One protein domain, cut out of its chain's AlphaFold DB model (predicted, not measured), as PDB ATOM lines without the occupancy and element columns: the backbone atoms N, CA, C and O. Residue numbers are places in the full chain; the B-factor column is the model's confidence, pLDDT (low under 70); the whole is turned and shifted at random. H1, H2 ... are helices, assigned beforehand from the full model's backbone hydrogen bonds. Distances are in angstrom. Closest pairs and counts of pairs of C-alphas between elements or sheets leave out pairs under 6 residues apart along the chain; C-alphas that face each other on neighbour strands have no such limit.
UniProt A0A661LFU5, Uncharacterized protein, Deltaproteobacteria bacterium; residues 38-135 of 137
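What this domain is: This is residues 38 to 135 of the 137 residues of an uncharacterized protein of Deltaproteobacteria bacterium (UniProt A0A661LFU5). One long helix, H1, is the spine of a rod, with a small group of helices at each of its two ends: H2 and the short H3 fold back at the end near Met 65, and the hairpin of H4 and H5 sits at the end near Lys 38. The two groups are joined by a long stretch with no named element, residues 91 to 102, which runs back from the one end towards the other. The printed part has 98 residues with five named helices, in the order H1, H2, H3, H4, H5, and no named strand, and its class is all helix. It is loose, with a radius of gyration of the C-alphas of 17.1 A, and the C-alphas span 54 by 21 by 21 A.

Where its parts are: H1 is residues 38 to 65, 40.8 A from first to last C-alpha, beginning at C-alpha 38 at (-7.462, -53.508, -36.767) and ending at C-alpha 65 at (-17.747, -15.419, -26.346). H2 is residues 69 to 80, 16.8 A long, and H3 is residues 85 to 90, 8.9 A long. H4 is residues 103 to 116, 20.6 A long. H5 is residues 120 to 133, 20.2 A long, ending at C-alpha 133 at (-2.831, -37.986, -40.007).

How they stand to each other: H1 is the hub, touching H2, H3 and H4. H1 and H2 touch only at the corner by their link, and only just, with 3 pairs of C-alphas within 8 A; the closest are those of Met 65 and Tyr 72, 5.5 A apart. H1 touches H3 with residues 54 to 58 alone, at a steep tilt of 65 degrees, opposite ways; the closest C-alphas are those of Val 58 and Ile 89, 7.3 A apart. H2 touches H3, the C-alphas of Leu 79 and Phe 87 being closest at 5.1 A, and their lines are only just about perpendicular, at 73 degrees. Residues 39 to 43 of H1 touch residues 106 to 110 of H4 at a steep tilt of 57 degrees, opposite ways; the closest C-alphas are those of Ile 39 and Ile 106, 6.4 A apart. H4 and H5 form a helical hairpin and touch at a shallow tilt of 13 degrees, opposite ways, with the C-alphas of Ile 110 and Leu 126 closest at 6.1 A. H5 is close to H1 but not clearly touching: the closest C-alphas, of Gly 44 and Gly 129, are 7.8 A apart. H2 is apart from H4 and H5, and H3 is apart from both as well. Every O i to N i+4 pair is within hydrogen-bond range in H1, H2, H3 and H5, and 9 of 10 are in H4.

The domain as a whole: The two C-alphas farthest apart are those of Cys 69 and Phe 116, at 53.8 A. The printed part has no cut. The link from H3 to H4 is long, with 12 residues, and the other three links are tight. The mean pLDDT of the printed part is 87.3, and no printed residue is under 70.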
ATOM      1  N   LYS A  38      -7.376 -53.810 -38.201       93.44
ATOM      2  CA  LYS A  38      -7.462 -53.508 -36.767       93.44
ATOM      3  C   LYS A  38      -6.822 -52.157 -36.435       93.44
ATOM      4  O   LYS A  38      -7.428 -51.383 -35.694       93.44
ATOM      5  N   ILE A  39      -5.639 -51.874 -36.982       91.38
ATOM      6  CA  ILE A  39      -4.930 -50.602 -36.781       91.38
ATOM      7  C   ILE A  39      -5.769 -49.438 -37.316       91.38
ATOM      8  O   ILE A  39      -6.037 -48.490 -36.577       91.38
ATOM      9  N   VAL A  40      -6.252 -49.539 -38.557       91.00
ATOM     10  CA  VAL A  40      -7.054 -48.487 -39.199       91.00
ATOM     11  C   VAL A  40      -8.382 -48.268 -38.476       91.00
ATOM     12  O   VAL A  40      -8.777 -47.127 -38.250       91.00
ATOM     13  N   ASN A  41      -9.044 -49.329 -38.012       92.06
ATOM     14  CA  ASN A  41     -10.274 -49.205 -37.231       92.06
ATOM     15  C   ASN A  41     -10.049 -48.527 -35.875       92.06
ATOM     16  O   ASN A  41     -10.869 -47.713 -35.445       92.06
ATOM     17  N   GLN A  42      -8.957 -48.851 -35.178       92.69
ATOM     18  CA  GLN A  42      -8.618 -48.181 -33.920       92.69
ATOM     19  C   GLN A  42      -8.269 -46.710 -34.149       92.69
ATOM     20  O   GLN A  42      -8.744 -45.856 -33.402       92.69
ATOM     21  N   TYR A  43      -7.533 -46.403 -35.218       92.31
ATOM     22  CA  TYR A  43      -7.277 -45.029 -35.642       92.31
ATOM     23  C   TYR A  43      -8.578 -44.270 -35.953       92.31
ATOM     24  O   TYR A  43      -8.789 -43.178 -35.435       92.31
ATOM     25  N   GLY A  44      -9.514 -44.872 -36.692       90.06
ATOM     26  CA  GLY A  44     -10.822 -44.270 -36.968       90.06
ATOM     27  C   GLY A  44     -11.641 -43.980 -35.703       90.06
ATOM     28  O   GLY A  44     -12.330 -42.961 -35.627       90.06
ATOM     29  N   LYS A  45     -11.549 -44.834 -34.675       90.62
ATOM     30  CA  LYS A  45     -12.163 -44.570 -33.359       90.62
ATOM     31  C   LYS A  45     -11.491 -43.397 -32.644       90.62
ATOM     32  O   LYS A  45     -12.200 -42.554 -32.096       90.62
ATOM     33  N   ALA A  46     -10.162 -43.328 -32.677       88.44
ATOM     34  CA  ALA A  46      -9.405 -42.226 -32.092       88.44
ATOM     35  C   ALA A  46      -9.732 -40.885 -32.769       88.44
ATOM     36  O   ALA A  46     -10.037 -39.921 -32.074       88.44
ATOM     37  N   LEU A  47      -9.806 -40.849 -34.105       88.25
ATOM     38  CA  LEU A  47     -10.250 -39.676 -34.870       88.25
ATOM     39  C   LEU A  47     -11.639 -39.194 -34.440       88.25
ATOM     40  O   LEU A  47     -11.839 -38.014 -34.169       88.25
ATOM     41  N   LYS A  48     -12.610 -40.111 -34.329       88.19
ATOM     42  CA  LYS A  48     -13.968 -39.767 -33.878       88.19
ATOM     43  C   LYS A  48     -13.973 -39.192 -32.461       88.19
ATOM     44  O   LYS A  48     -14.706 -38.242 -32.191       88.19
ATOM     45  N   ALA A  49     -13.169 -39.757 -31.561       86.62
ATOM     46  CA  ALA A  49     -13.046 -39.260 -30.196       86.62
ATOM     47  C   ALA A  49     -12.404 -37.864 -30.155       86.62
ATOM     48  O   ALA A  49     -12.945 -36.973 -29.498       86.62
ATOM     49  N   ALA A  50     -11.315 -37.657 -30.901       84.56
ATOM     50  CA  ALA A  50     -10.626 -36.374 -31.011       84.56
ATOM     51  C   ALA A  50     -11.546 -35.284 -31.579       84.56
ATOM     52  O   ALA A  50     -11.695 -34.231 -30.959       84.56
ATOM     53  N   ASN A  51     -12.263 -35.566 -32.672       85.56
ATOM     54  CA  ASN A  51     -13.221 -34.626 -33.258       85.56
ATOM     55  C   ASN A  51     -14.352 -34.274 -32.287       85.56
ATOM     56  O   ASN A  51     -14.737 -33.114 -32.182       85.56
ATOM     57  N   LYS A  52     -14.868 -35.249 -31.529       87.38
ATOM     58  CA  LYS A  52     -15.897 -34.979 -30.515       87.38
ATOM     59  C   LYS A  52     -15.366 -34.078 -29.397       87.38
ATOM     60  O   LYS A  52     -16.066 -33.167 -28.958       87.38
ATOM     61  N   GLN A  53     -14.145 -34.320 -28.923       84.56
ATOM     62  CA  GLN A  53     -13.518 -33.470 -27.909       84.56
ATOM     63  C   GLN A  53     -13.261 -32.056 -28.432       84.56
ATOM     64  O   GLN A  53     -13.515 -31.088 -27.716       84.56
ATOM     65  N   HIS A  54     -12.794 -31.935 -29.673       84.94
ATOM     66  CA  HIS A  54     -12.554 -30.660 -30.338       84.94
ATOM     67  C   HIS A  54     -13.849 -29.859 -30.515       84.94
ATOM     68  O   HIS A  54     -13.933 -28.735 -30.024       84.94
ATOM     69  N   ALA A  55     -14.897 -30.477 -31.063       86.56
ATOM     70  CA  ALA A  55     -16.210 -29.854 -31.216       86.56
ATOM     71  C   ALA A  55     -16.769 -29.352 -29.874       86.56
ATOM     72  O   ALA A  55     -17.266 -28.231 -29.783       86.56
ATOM     73  N   ASN A  56     -16.622 -30.138 -28.801       87.62
ATOM     74  CA  ASN A  56     -17.034 -29.724 -27.460       87.62
ATOM     75  C   ASN A  56     -16.230 -28.524 -26.935       87.62
ATOM     76  O   ASN A  56     -16.797 -27.657 -26.270       87.62
ATOM     77  N   LYS A  57     -14.917 -28.464 -27.202       85.69
ATOM     78  CA  LYS A  57     -14.070 -27.320 -26.823       85.69
ATOM     79  C   LYS A  57     -14.497 -26.059 -27.571       85.69
ATOM     80  O   LYS A  57     -14.744 -25.044 -26.927       85.69
ATOM     81  N   VAL A  58     -14.659 -26.143 -28.892       87.44
ATOM     82  CA  VAL A  58     -15.109 -25.021 -29.731       87.44
ATOM     83  C   VAL A  58     -16.486 -24.530 -29.290       87.44
ATOM     84  O   VAL A  58     -16.666 -23.337 -29.062       87.44
ATOM     85  N   PHE A  59     -17.438 -25.439 -29.068       88.44
ATOM     86  CA  PHE A  59     -18.774 -25.081 -28.593       88.44
ATOM     87  C   PHE A  59     -18.739 -24.323 -27.258       88.44
ATOM     88  O   PHE A  59     -19.437 -23.322 -27.092       88.44
ATOM     89  N   ARG A  60     -17.902 -24.765 -26.308       87.50
ATOM     90  CA  ARG A  60     -17.720 -24.074 -25.020       87.50
ATOM     91  C   ARG A  60     -17.127 -22.680 -25.193       87.50
ATOM     92  O   ARG A  60     -17.560 -21.771 -24.494       87.50
ATOM     93  N   ILE A  61     -16.167 -22.515 -26.100       87.56
ATOM     94  CA  ILE A  61     -15.552 -21.214 -26.391       87.56
ATOM     95  C   ILE A  61     -16.594 -20.263 -26.981       87.56
ATOM     96  O   ILE A  61     -16.822 -19.202 -26.413       87.56
ATOM     97  N   ILE A  62     -17.311 -20.684 -28.027       86.44
ATOM     98  CA  ILE A  62     -18.366 -19.879 -28.667       86.44
ATOM     99  C   ILE A  62     -19.454 -19.488 -27.654       86.44
ATOM    100  O   ILE A  62     -19.896 -18.343 -27.616       86.44
ATOM    101  N   SER A  63     -19.849 -20.418 -26.779       86.25
ATOM    102  CA  SER A  63     -20.850 -20.157 -25.734       86.25
ATOM    103  C   SER A  63     -20.388 -19.147 -24.678       86.25
ATOM    104  O   SER A  63     -21.227 -18.543 -24.012       86.25
ATOM    105  N   ARG A  64     -19.073 -18.996 -24.478       83.44
ATOM    106  CA  ARG A  64     -18.503 -17.990 -23.571       83.44
ATOM    107  C   ARG A  64     -18.309 -16.647 -24.271       83.44
ATOM    108  O   ARG A  64     -18.604 -15.632 -23.658       83.44
ATOM    109  N   MET A  65     -17.912 -16.643 -25.545       83.50
ATOM    110  CA  MET A  65     -17.747 -15.419 -26.346       83.50
ATOM    111  C   MET A  65     -19.026 -14.584 -26.413       83.50
ATOM    112  O   MET A  65     -18.968 -13.364 -26.383       83.50
ATOM    113  N   THR A  66     -20.198 -15.221 -26.457       78.62
ATOM    114  CA  THR A  66     -21.481 -14.499 -26.472       78.62
ATOM    115  C   THR A  66     -21.797 -13.763 -25.168       78.62
ATOM    116  O   THR A  66     -22.778 -13.026 -25.118       78.62
ATOM    117  N   ARG A  67     -21.009 -13.968 -24.106       78.00
ATOM    118  CA  ARG A  67     -21.234 -13.401 -22.767       78.00
ATOM    119  C   ARG A  67     -20.088 -12.521 -22.269       78.00
ATOM    120  O   ARG A  67     -20.285 -11.825 -21.281       78.00
ATOM    121  N   ASP A  68     -18.919 -12.588 -22.900       81.38
ATOM    122  CA  ASP A  68     -17.669 -12.024 -22.390       81.38
ATOM    123  C   ASP A  68     -16.869 -11.385 -23.536       81.38
ATOM    124  O   ASP A  68     -16.313 -12.086 -24.388       81.38
ATOM    125  N   CYS A  69     -16.863 -10.050 -23.585       74.88
ATOM    126  CA  CYS A  69     -16.198  -9.283 -24.640       74.88
ATOM    127  C   CYS A  69     -14.666  -9.348 -24.546       74.88
ATOM    128  O   CYS A  69     -14.007  -9.337 -25.580       74.88
ATOM    129  N   GLU A  70     -14.095  -9.471 -23.344       79.56
ATOM    130  CA  GLU A  70     -12.636  -9.553 -23.160       79.56
ATOM    131  C   GLU A  70     -12.094 -10.867 -23.744       79.56
ATOM    132  O   GLU A  70     -11.071 -10.897 -24.427       79.56
ATOM    133  N   LEU A  71     -12.854 -11.956 -23.581       84.00
ATOM    134  CA  LEU A  71     -12.547 -13.243 -24.203       84.00
ATOM    135  C   LEU A  71     -12.582 -13.180 -25.740       84.00
ATOM    136  O   LEU A  71     -11.838 -13.900 -26.406       84.00
ATOM    137  N   TYR A  72     -13.465 -12.362 -26.319       85.62
ATOM    138  CA  TYR A  72     -13.532 -12.183 -27.772       85.62
ATOM    139  C   TYR A  72     -12.248 -11.538 -28.306       85.62
ATOM    140  O   TYR A  72     -11.670 -12.047 -29.269       85.62
ATOM    141  N   GLU A  73     -11.778 -10.473 -27.656       86.38
ATOM    142  CA  GLU A  73     -10.546  -9.774 -28.034       86.38
ATOM    143  C   GLU A  73      -9.321 -10.691 -27.923       86.38
ATOM    144  O   GLU A  73      -8.540 -10.785 -28.872       86.38
ATOM    145  N   GLU A  74      -9.209 -11.463 -26.836       88.00
ATOM    146  CA  GLU A  74      -8.124 -12.436 -26.648       88.00
ATOM    147  C   GLU A  74      -8.112 -13.514 -27.752       88.00
ATOM    148  O   GLU A  74      -7.053 -13.941 -28.229       88.00
ATOM    149  N   ILE A  75      -9.287 -13.976 -28.192       87.38
ATOM    150  CA  ILE A  75      -9.394 -14.953 -29.283       87.38
ATOM    151  C   ILE A  75      -8.933 -14.336 -30.601       87.38
ATOM    152  O   ILE A  75      -8.136 -14.962 -31.303       87.38
ATOM    153  N   CYS A  76      -9.410 -13.134 -30.932       87.88
ATOM    154  CA  CYS A  76      -8.997 -12.413 -32.134       87.88
ATOM    155  C   CYS A  76      -7.480 -12.207 -32.161       87.88
ATOM    156  O   CYS A  76      -6.841 -12.549 -33.153       87.88
ATOM    157  N   GLU A  77      -6.889 -11.764 -31.051       91.75
ATOM    158  CA  GLU A  77      -5.450 -11.530 -30.950       91.75
ATOM    159  C   GLU A  77      -4.633 -12.818 -31.156       91.75
ATOM    160  O   GLU A  77      -3.663 -12.831 -31.919       91.75
ATOM    161  N   ASN A  78      -5.034 -13.929 -30.526       91.44
ATOM    162  CA  ASN A  78      -4.373 -15.223 -30.722       91.44
ATOM    163  C   ASN A  78      -4.464 -15.699 -32.185       91.44
ATOM    164  O   ASN A  78      -3.495 -16.231 -32.736       91.44
ATOM    165  N   LEU A  79      -5.617 -15.496 -32.832       87.81
ATOM    166  CA  LEU A  79      -5.820 -15.857 -34.236       87.81
ATOM    167  C   LEU A  79      -4.969 -14.997 -35.180       87.81
ATOM    168  O   LEU A  79      -4.310 -15.551 -36.057       87.81
ATOM    169  N   GLU A  80      -4.922 -13.679 -34.981       91.31
ATOM    170  CA  GLU A  80      -4.111 -12.757 -35.791       91.31
ATOM    171  C   GLU A  80      -2.610 -13.043 -35.660       91.31
ATOM    172  O   GLU A  80      -1.876 -13.052 -36.652       91.31
ATOM    173  N   LYS A  81      -2.150 -13.349 -34.443       92.62
ATOM    174  CA  LYS A  81      -0.748 -13.695 -34.167       92.62
ATOM    175  C   LYS A  81      -0.370 -15.112 -34.600       92.62
ATOM    176  O   LYS A  81       0.801 -15.475 -34.499       92.62
ATOM    177  N   ASN A  82      -1.327 -15.916 -35.076       87.94
ATOM    178  CA  ASN A  82      -1.150 -17.337 -35.383       87.94
ATOM    179  C   ASN A  82      -0.484 -18.123 -34.235       87.94
ATOM    180  O   ASN A  82       0.357 -19.000 -34.454       87.94
ATOM    181  N   HIS A  83      -0.815 -17.775 -32.991       84.69
ATOM    182  CA  HIS A  83      -0.165 -18.324 -31.807       84.69
ATOM    183  C   HIS A  83      -1.123 -18.367 -30.611       84.69
ATOM    184  O   HIS A  83      -2.141 -17.688 -30.586       84.69
ATOM    185  N   GLY A  84      -0.795 -19.188 -29.614       84.88
ATOM    186  CA  GLY A  84      -1.549 -19.287 -28.368       84.88
ATOM    187  C   GLY A  84      -2.670 -20.328 -28.372       84.88
ATOM    188  O   GLY A  84      -2.864 -21.096 -29.320       84.88
ATOM    189  N   TYR A  85      -3.384 -20.396 -27.247       84.88
ATOM    190  CA  TYR A  85      -4.319 -21.482 -26.936       84.88
ATOM    191  C   TYR A  85      -5.493 -21.558 -27.918       84.88
ATOM    192  O   TYR A  85      -5.800 -22.630 -28.446       84.88
ATOM    193  N   TYR A  86      -6.138 -20.423 -28.200       86.81
ATOM    194  CA  TYR A  86      -7.301 -20.383 -29.086       86.81
ATOM    195  C   TYR A  86      -6.917 -20.655 -30.540       86.81
ATOM    196  O   TYR A  86      -7.616 -21.411 -31.214       86.81
ATOM    197  N   PHE A  87      -5.763 -20.161 -30.993       86.25
ATOM    198  CA  PHE A  87      -5.226 -20.522 -32.303       86.25
ATOM    199  C   PHE A  87      -4.978 -22.030 -32.425       86.25
ATOM    200  O   PHE A  87      -5.389 -22.640 -33.411       86.25
ATOM    201  N   ALA A  88      -4.376 -22.669 -31.416       82.44
ATOM    202  CA  ALA A  88      -4.162 -24.119 -31.414       82.44
ATOM    203  C   ALA A  88      -5.484 -24.904 -31.506       82.44
ATOM    204  O   ALA A  88      -5.575 -25.898 -32.226       82.44
ATOM    205  N   ILE A  89      -6.536 -24.430 -30.832       83.75
ATOM    206  CA  ILE A  89      -7.868 -25.034 -30.931       83.75
ATOM    207  C   ILE A  89      -8.453 -24.837 -32.329       83.75
ATOM    208  O   ILE A  89      -8.870 -25.812 -32.946       83.75
ATOM    209  N   PHE A  90      -8.485 -23.622 -32.870       84.38
ATOM    210  CA  PHE A  90      -9.123 -23.376 -34.167       84.38
ATOM    211  C   PHE A  90      -8.337 -23.953 -35.357       84.38
ATOM    212  O   PHE A  90      -8.950 -24.400 -36.326       84.38
ATOM    213  N   SER A  91      -7.011 -24.074 -35.248       80.94
ATOM    214  CA  SER A  91      -6.138 -24.677 -36.271       80.94
ATOM    215  C   SER A  91      -6.266 -26.201 -36.410       80.94
ATOM    216  O   SER A  91      -5.566 -26.795 -37.228       80.94
ATOM    217  N   HIS A  92      -7.166 -26.850 -35.656       74.06
ATOM    218  CA  HIS A  92      -7.406 -28.301 -35.703       74.06
ATOM    219  C   HIS A  92      -6.150 -29.148 -35.447       74.06
ATOM    220  O   HIS A  92      -6.118 -30.327 -35.797       74.06
ATOM    221  N   LYS A  93      -5.127 -28.577 -34.805       74.69
ATOM    222  CA  LYS A  93      -3.962 -29.344 -34.386       74.69
ATOM    223  C   LYS A  93      -4.347 -30.227 -33.208       74.69
ATOM    224  O   LYS A  93      -4.807 -29.753 -32.168       74.69
ATOM    225  N   VAL A  94      -4.203 -31.528 -33.402       75.88
ATOM    226  CA  VAL A  94      -4.518 -32.548 -32.408       75.88
ATOM    227  C   VAL A  94      -3.206 -33.077 -31.842       75.88
ATOM    228  O   VAL A  94      -2.244 -33.279 -32.572       75.88
ATOM    229  N   ASP A  95      -3.152 -33.313 -30.537       79.19
ATOM    230  CA  ASP A  95      -1.964 -33.906 -29.924       79.19
ATOM    231  C   ASP A  95      -1.763 -35.336 -30.449       79.19
ATOM    232  O   ASP A  95      -2.673 -36.174 -30.375       79.19
ATOM    233  N   LYS A  96      -0.562 -35.633 -30.958       80.25
ATOM    234  CA  LYS A  96      -0.152 -36.982 -31.382       80.25
ATOM    235  C   LYS A  96      -0.370 -38.068 -30.322       80.25
ATOM    236  O   LYS A  96      -0.528 -39.230 -30.694       80.25
ATOM    237  N   SER A  97      -0.399 -37.722 -29.031       81.19
ATOM    238  CA  SER A  97      -0.663 -38.656 -27.924       81.19
ATOM    239  C   SER A  97      -2.044 -39.318 -28.003       81.19
ATOM    240  O   SER A  97      -2.257 -40.391 -27.440       81.19
ATOM    241  N   LEU A  98      -2.976 -38.717 -28.749       82.81
ATOM    242  CA  LEU A  98      -4.315 -39.254 -28.984       82.81
ATOM    243  C   LEU A  98      -4.342 -40.374 -30.036       82.81
ATOM    244  O   LEU A  98      -5.373 -41.031 -30.203       82.81
ATOM    245  N   LEU A  99      -3.235 -40.614 -30.745       88.00
ATOM    246  CA  LEU A  99      -3.130 -41.721 -31.687       88.00
ATOM    247  C   LEU A  99      -2.901 -43.051 -30.947       88.00
ATOM    248  O   LEU A  99      -2.027 -43.147 -30.089       88.00
ATOM    249  N   PRO A 100      -3.614 -44.130 -31.321       89.62
ATOM    250  CA  PRO A 100      -3.440 -45.446 -30.698       89.62
ATOM    251  C   PRO A 100      -2.131 -46.136 -31.112       89.62
ATOM    252  O   PRO A 100      -1.746 -47.148 -30.528       89.62
ATOM    253  N   TYR A 101      -1.472 -45.620 -32.149       90.94
ATOM    254  CA  TYR A 101      -0.243 -46.144 -32.729       90.94
ATOM    255  C   TYR A 101       0.615 -44.994 -33.274       90.94
ATOM    256  O   TYR A 101       0.068 -43.934 -33.584       90.94
ATOM    257  N   PRO A 102       1.930 -45.209 -33.468       91.00
ATOM    258  CA  PRO A 102       2.782 -44.263 -34.184       91.00
ATOM    259  C   PRO A 102       2.227 -43.937 -35.576       91.00
ATOM    260  O   PRO A 102       1.650 -44.814 -36.232       91.00
ATOM    261  N   LYS A 103       2.425 -42.697 -36.038       91.31
ATOM    262  CA  LYS A 103       1.929 -42.223 -37.340       91.31
ATOM    263  C   LYS A 103       2.381 -43.133 -38.479       91.31
ATOM    264  O   LYS A 103       1.571 -43.512 -39.320       91.31
ATOM    265  N   GLU A 104       3.644 -43.538 -38.469       91.50
ATOM    266  CA  GLU A 104       4.267 -44.381 -39.490       91.50
ATOM    267  C   GLU A 104       3.526 -45.715 -39.605       91.50
ATOM    268  O   GLU A 104       3.142 -46.133 -40.693       91.50
ATOM    269  N   LYS A 105       3.197 -46.324 -38.463       91.75
ATOM    270  CA  LYS A 105       2.479 -47.600 -38.404       91.75
ATOM    271  C   LYS A 105       1.039 -47.492 -38.910       91.75
ATOM    272  O   LYS A 105       0.524 -48.427 -39.522       91.75
ATOM    273  N   ILE A 106       0.368 -46.369 -38.649       91.50
ATOM    274  CA  ILE A 106      -0.981 -46.105 -39.174       91.50
ATOM    275  C   ILE A 106      -0.913 -45.887 -40.687       91.50
ATOM    276  O   ILE A 106      -1.720 -46.456 -41.420       91.50
ATOM    277  N   LYS A 107       0.072 -45.113 -41.154       93.31
ATOM    278  CA  LYS A 107       0.317 -44.858 -42.574       93.31
ATOM    279  C   LYS A 107       0.566 -46.157 -43.338       93.31
ATOM    280  O   LYS A 107      -0.143 -46.425 -44.302       93.31
ATOM    281  N   GLU A 108       1.481 -46.997 -42.858       91.88
ATOM    282  CA  GLU A 108       1.766 -48.314 -43.441       91.88
ATOM    283  C   GLU A 108       0.517 -49.202 -43.498       91.88
ATOM    284  O   GLU A 108       0.252 -49.839 -44.517       91.88
ATOM    285  N   ALA A 109      -0.286 -49.222 -42.429       91.69
ATOM    286  CA  ALA A 109      -1.522 -49.996 -42.397       91.69
ATOM    287  C   ALA A 109      -2.539 -49.499 -43.439       91.69
ATOM    288  O   ALA A 109      -3.142 -50.312 -44.138       91.69
ATOM    289  N   ILE A 110      -2.711 -48.182 -43.583       90.94
ATOM    290  CA  ILE A 110      -3.614 -47.608 -44.587       90.94
ATOM    291  C   ILE A 110      -3.105 -47.890 -46.008       90.94
ATOM    292  O   ILE A 110      -3.879 -48.332 -46.857       90.94
ATOM    293  N   GLU A 111      -1.814 -47.682 -46.268       92.56
ATOM    294  CA  GLU A 111      -1.193 -47.963 -47.568       92.56
ATOM    295  C   GLU A 111      -1.296 -49.444 -47.940       92.56
ATOM    296  O   GLU A 111      -1.554 -49.775 -49.098       92.56
ATOM    297  N   MET A 112      -1.155 -50.344 -46.964       90.69
ATOM    298  CA  MET A 112      -1.372 -51.771 -47.167       90.69
ATOM    299  C   MET A 112      -2.818 -52.056 -47.583       90.69
ATOM    300  O   MET A 112      -3.024 -52.756 -48.570       90.69
ATOM    301  N   LEU A 113      -3.819 -51.504 -46.884       89.62
ATOM    302  CA  LEU A 113      -5.229 -51.718 -47.236       89.62
ATOM    303  C   LEU A 113      -5.574 -51.157 -48.617       89.62
ATOM    304  O   LEU A 113      -6.277 -51.824 -49.374       89.62
ATOM    305  N   LEU A 114      -5.022 -49.999 -48.986       91.19
ATOM    306  CA  LEU A 114      -5.217 -49.394 -50.307       91.19
ATOM    307  C   LEU A 114      -4.761 -50.294 -51.465       91.19
ATOM    308  O   LEU A 114      -5.326 -50.205 -52.550       91.19
ATOM    309  N   ARG A 115      -3.778 -51.183 -51.255       89.50
ATOM    310  CA  ARG A 115      -3.328 -52.142 -52.288       89.50
ATOM    311  C   ARG A 115      -4.335 -53.262 -52.552       89.50
ATOM    312  O   ARG A 115      -4.292 -53.873 -53.617       89.50
ATOM    313  N   PHE A 116      -5.199 -53.567 -51.584       85.88
ATOM    314  CA  PHE A 116      -6.154 -54.678 -51.661       85.88
ATOM    315  C   PHE A 116      -7.611 -54.225 -51.790       85.88
ATOM    316  O   PHE A 116      -8.466 -55.056 -52.106       85.88
ATOM    317  N   GLU A 117      -7.902 -52.958 -51.502       88.88
ATOM    318  CA  GLU A 117      -9.250 -52.403 -51.545       88.88
ATOM    319  C   GLU A 117      -9.689 -52.122 -52.987       88.88
ATOM    320  O   GLU A 117      -8.921 -51.619 -53.806       88.88
ATOM    321  N   LYS A 118     -10.938 -52.468 -53.296       88.81
ATOM    322  CA  LYS A 118     -11.563 -52.240 -54.609       88.81
ATOM    323  C   LYS A 118     -12.781 -51.330 -54.515       88.81
ATOM    324  O   LYS A 118     -13.204 -50.786 -55.531       88.81
ATOM    325  N   ASP A 119     -13.335 -51.172 -53.317       92.19
ATOM    326  CA  ASP A 119     -14.448 -50.273 -53.063       92.19
ATOM    327  C   ASP A 119     -13.973 -48.810 -53.109       92.19
ATOM    328  O   ASP A 119     -13.067 -48.393 -52.380       92.19
ATOM    329  N   VAL A 120     -14.590 -48.024 -53.993       91.88
ATOM    330  CA  VAL A 120     -14.244 -46.618 -54.235       91.88
ATOM    331  C   VAL A 120     -14.452 -45.763 -52.986       91.88
ATOM    332  O   VAL A 120     -13.657 -44.855 -52.727       91.88
ATOM    333  N   ASP A 121     -15.488 -46.038 -52.200       90.69
ATOM    334  CA  ASP A 121     -15.803 -45.248 -51.016       90.69
ATOM    335  C   ASP A 121     -14.854 -45.584 -49.867       90.69
ATOM    336  O   ASP A 121     -14.347 -44.673 -49.203       90.69
ATOM    337  N   ASN A 122     -14.472 -46.855 -49.713       87.12
ATOM    338  CA  ASN A 122     -13.415 -47.231 -48.771       87.12
ATOM    339  C   ASN A 122     -12.065 -46.616 -49.160       87.12
ATOM    340  O   ASN A 122     -11.347 -46.112 -48.296       87.12
ATOM    341  N   ILE A 123     -11.725 -46.577 -50.452       89.69
ATOM    342  CA  ILE A 123     -10.502 -45.915 -50.930       89.69
ATOM    343  C   ILE A 123     -10.516 -44.422 -50.580       89.69
ATOM    344  O   ILE A 123      -9.502 -43.896 -50.112       89.69
ATOM    345  N   LYS A 124     -11.646 -43.726 -50.775       91.25
ATOM    346  CA  LYS A 124     -11.789 -42.314 -50.378       91.25
ATOM    347  C   LYS A 124     -11.586 -42.139 -48.874       91.25
ATOM    348  O   LYS A 124     -10.833 -41.254 -48.474       91.25
ATOM    349  N   LEU A 125     -12.200 -42.994 -48.055       89.88
ATOM    350  CA  LEU A 125     -12.060 -42.950 -46.596       89.88
ATOM    351  C   LEU A 125     -10.614 -43.182 -46.146       89.88
ATOM    352  O   LEU A 125     -10.114 -42.455 -45.291       89.88
ATOM    353  N   LEU A 126      -9.920 -44.150 -46.743       91.56
ATOM    354  CA  LEU A 126      -8.514 -44.437 -46.453       91.56
ATOM    355  C   LEU A 126      -7.607 -43.258 -46.839       91.56
ATOM    356  O   LEU A 126      -6.762 -42.843 -46.046       91.56
ATOM    357  N   LYS A 127      -7.822 -42.655 -48.016       92.31
ATOM    358  CA  LYS A 127      -7.087 -41.452 -48.448       92.31
ATOM    359  C   LYS A 127      -7.342 -40.257 -47.533       92.31
ATOM    360  O   LYS A 127      -6.392 -39.579 -47.150       92.31
ATOM    361  N   ALA A 128      -8.593 -40.029 -47.140       89.31
ATOM    362  CA  ALA A 128      -8.928 -39.003 -46.158       89.31
ATOM    363  C   ALA A 128      -8.233 -39.287 -44.817       89.31
ATOM    364  O   ALA A 128      -7.651 -38.387 -44.222       89.31
ATOM    365  N   GLY A 129      -8.207 -40.546 -44.371       89.50
ATOM    366  CA  GLY A 129      -7.501 -40.969 -43.162       89.50
ATOM    367  C   GLY A 129      -6.008 -40.620 -43.166       89.50
ATOM    368  O   GLY A 129      -5.495 -40.192 -42.133       89.50
ATOM    369  N   LEU A 130      -5.331 -40.742 -44.316       91.88
ATOM    370  CA  LEU A 130      -3.938 -40.302 -44.485       91.88
ATOM    371  C   LEU A 130      -3.794 -38.782 -44.394       91.88
ATOM    372  O   LEU A 130      -2.870 -38.302 -43.746       91.88
ATOM    373  N   GLN A 131      -4.708 -38.025 -45.005       89.69
ATOM    374  CA  GLN A 131      -4.703 -36.562 -44.902       89.69
ATOM    375  C   GLN A 131      -4.902 -36.109 -43.453       89.69
ATOM    376  O   GLN A 131      -4.171 -35.242 -42.981       89.69
ATOM    377  N   TYR A 132      -5.829 -36.742 -42.728       87.75
ATOM    378  CA  TYR A 132      -6.093 -36.440 -41.320       87.75
ATOM    379  C   TYR A 132      -4.904 -36.732 -40.400       87.75
ATOM    380  O   TYR A 132      -4.755 -36.089 -39.363       87.75
ATOM    381  N   LEU A 133      -4.018 -37.650 -40.789       88.19
ATOM    382  CA  LEU A 133      -2.831 -37.986 -40.007       88.19
ATOM    383  C   LEU A 133      -1.866 -36.793 -39.871       88.19
ATOM    384  O   LEU A 133      -1.135 -36.704 -38.885       88.19
ATOM    385  N   ASN A 134      -1.896 -35.865 -40.834       85.62
ATOM    386  CA  ASN A 134      -1.073 -34.653 -40.843       85.62
ATOM    387  C   ASN A 134      -1.542 -33.587 -39.841       85.62
ATOM    388  O   ASN A 134      -0.806 -32.644 -39.586       85.62
ATOM    389  N   PHE A 135      -2.752 -33.712 -39.291       82.12
ATOM    390  CA  PHE A 135      -3.282 -32.771 -38.295       82.12
ATOM    391  C   PHE A 135      -2.869 -33.125 -36.867       82.12
ATOM    392  O   PHE A 135      -3.071 -32.330 -35.951       82.12
TER     393      PHE A 135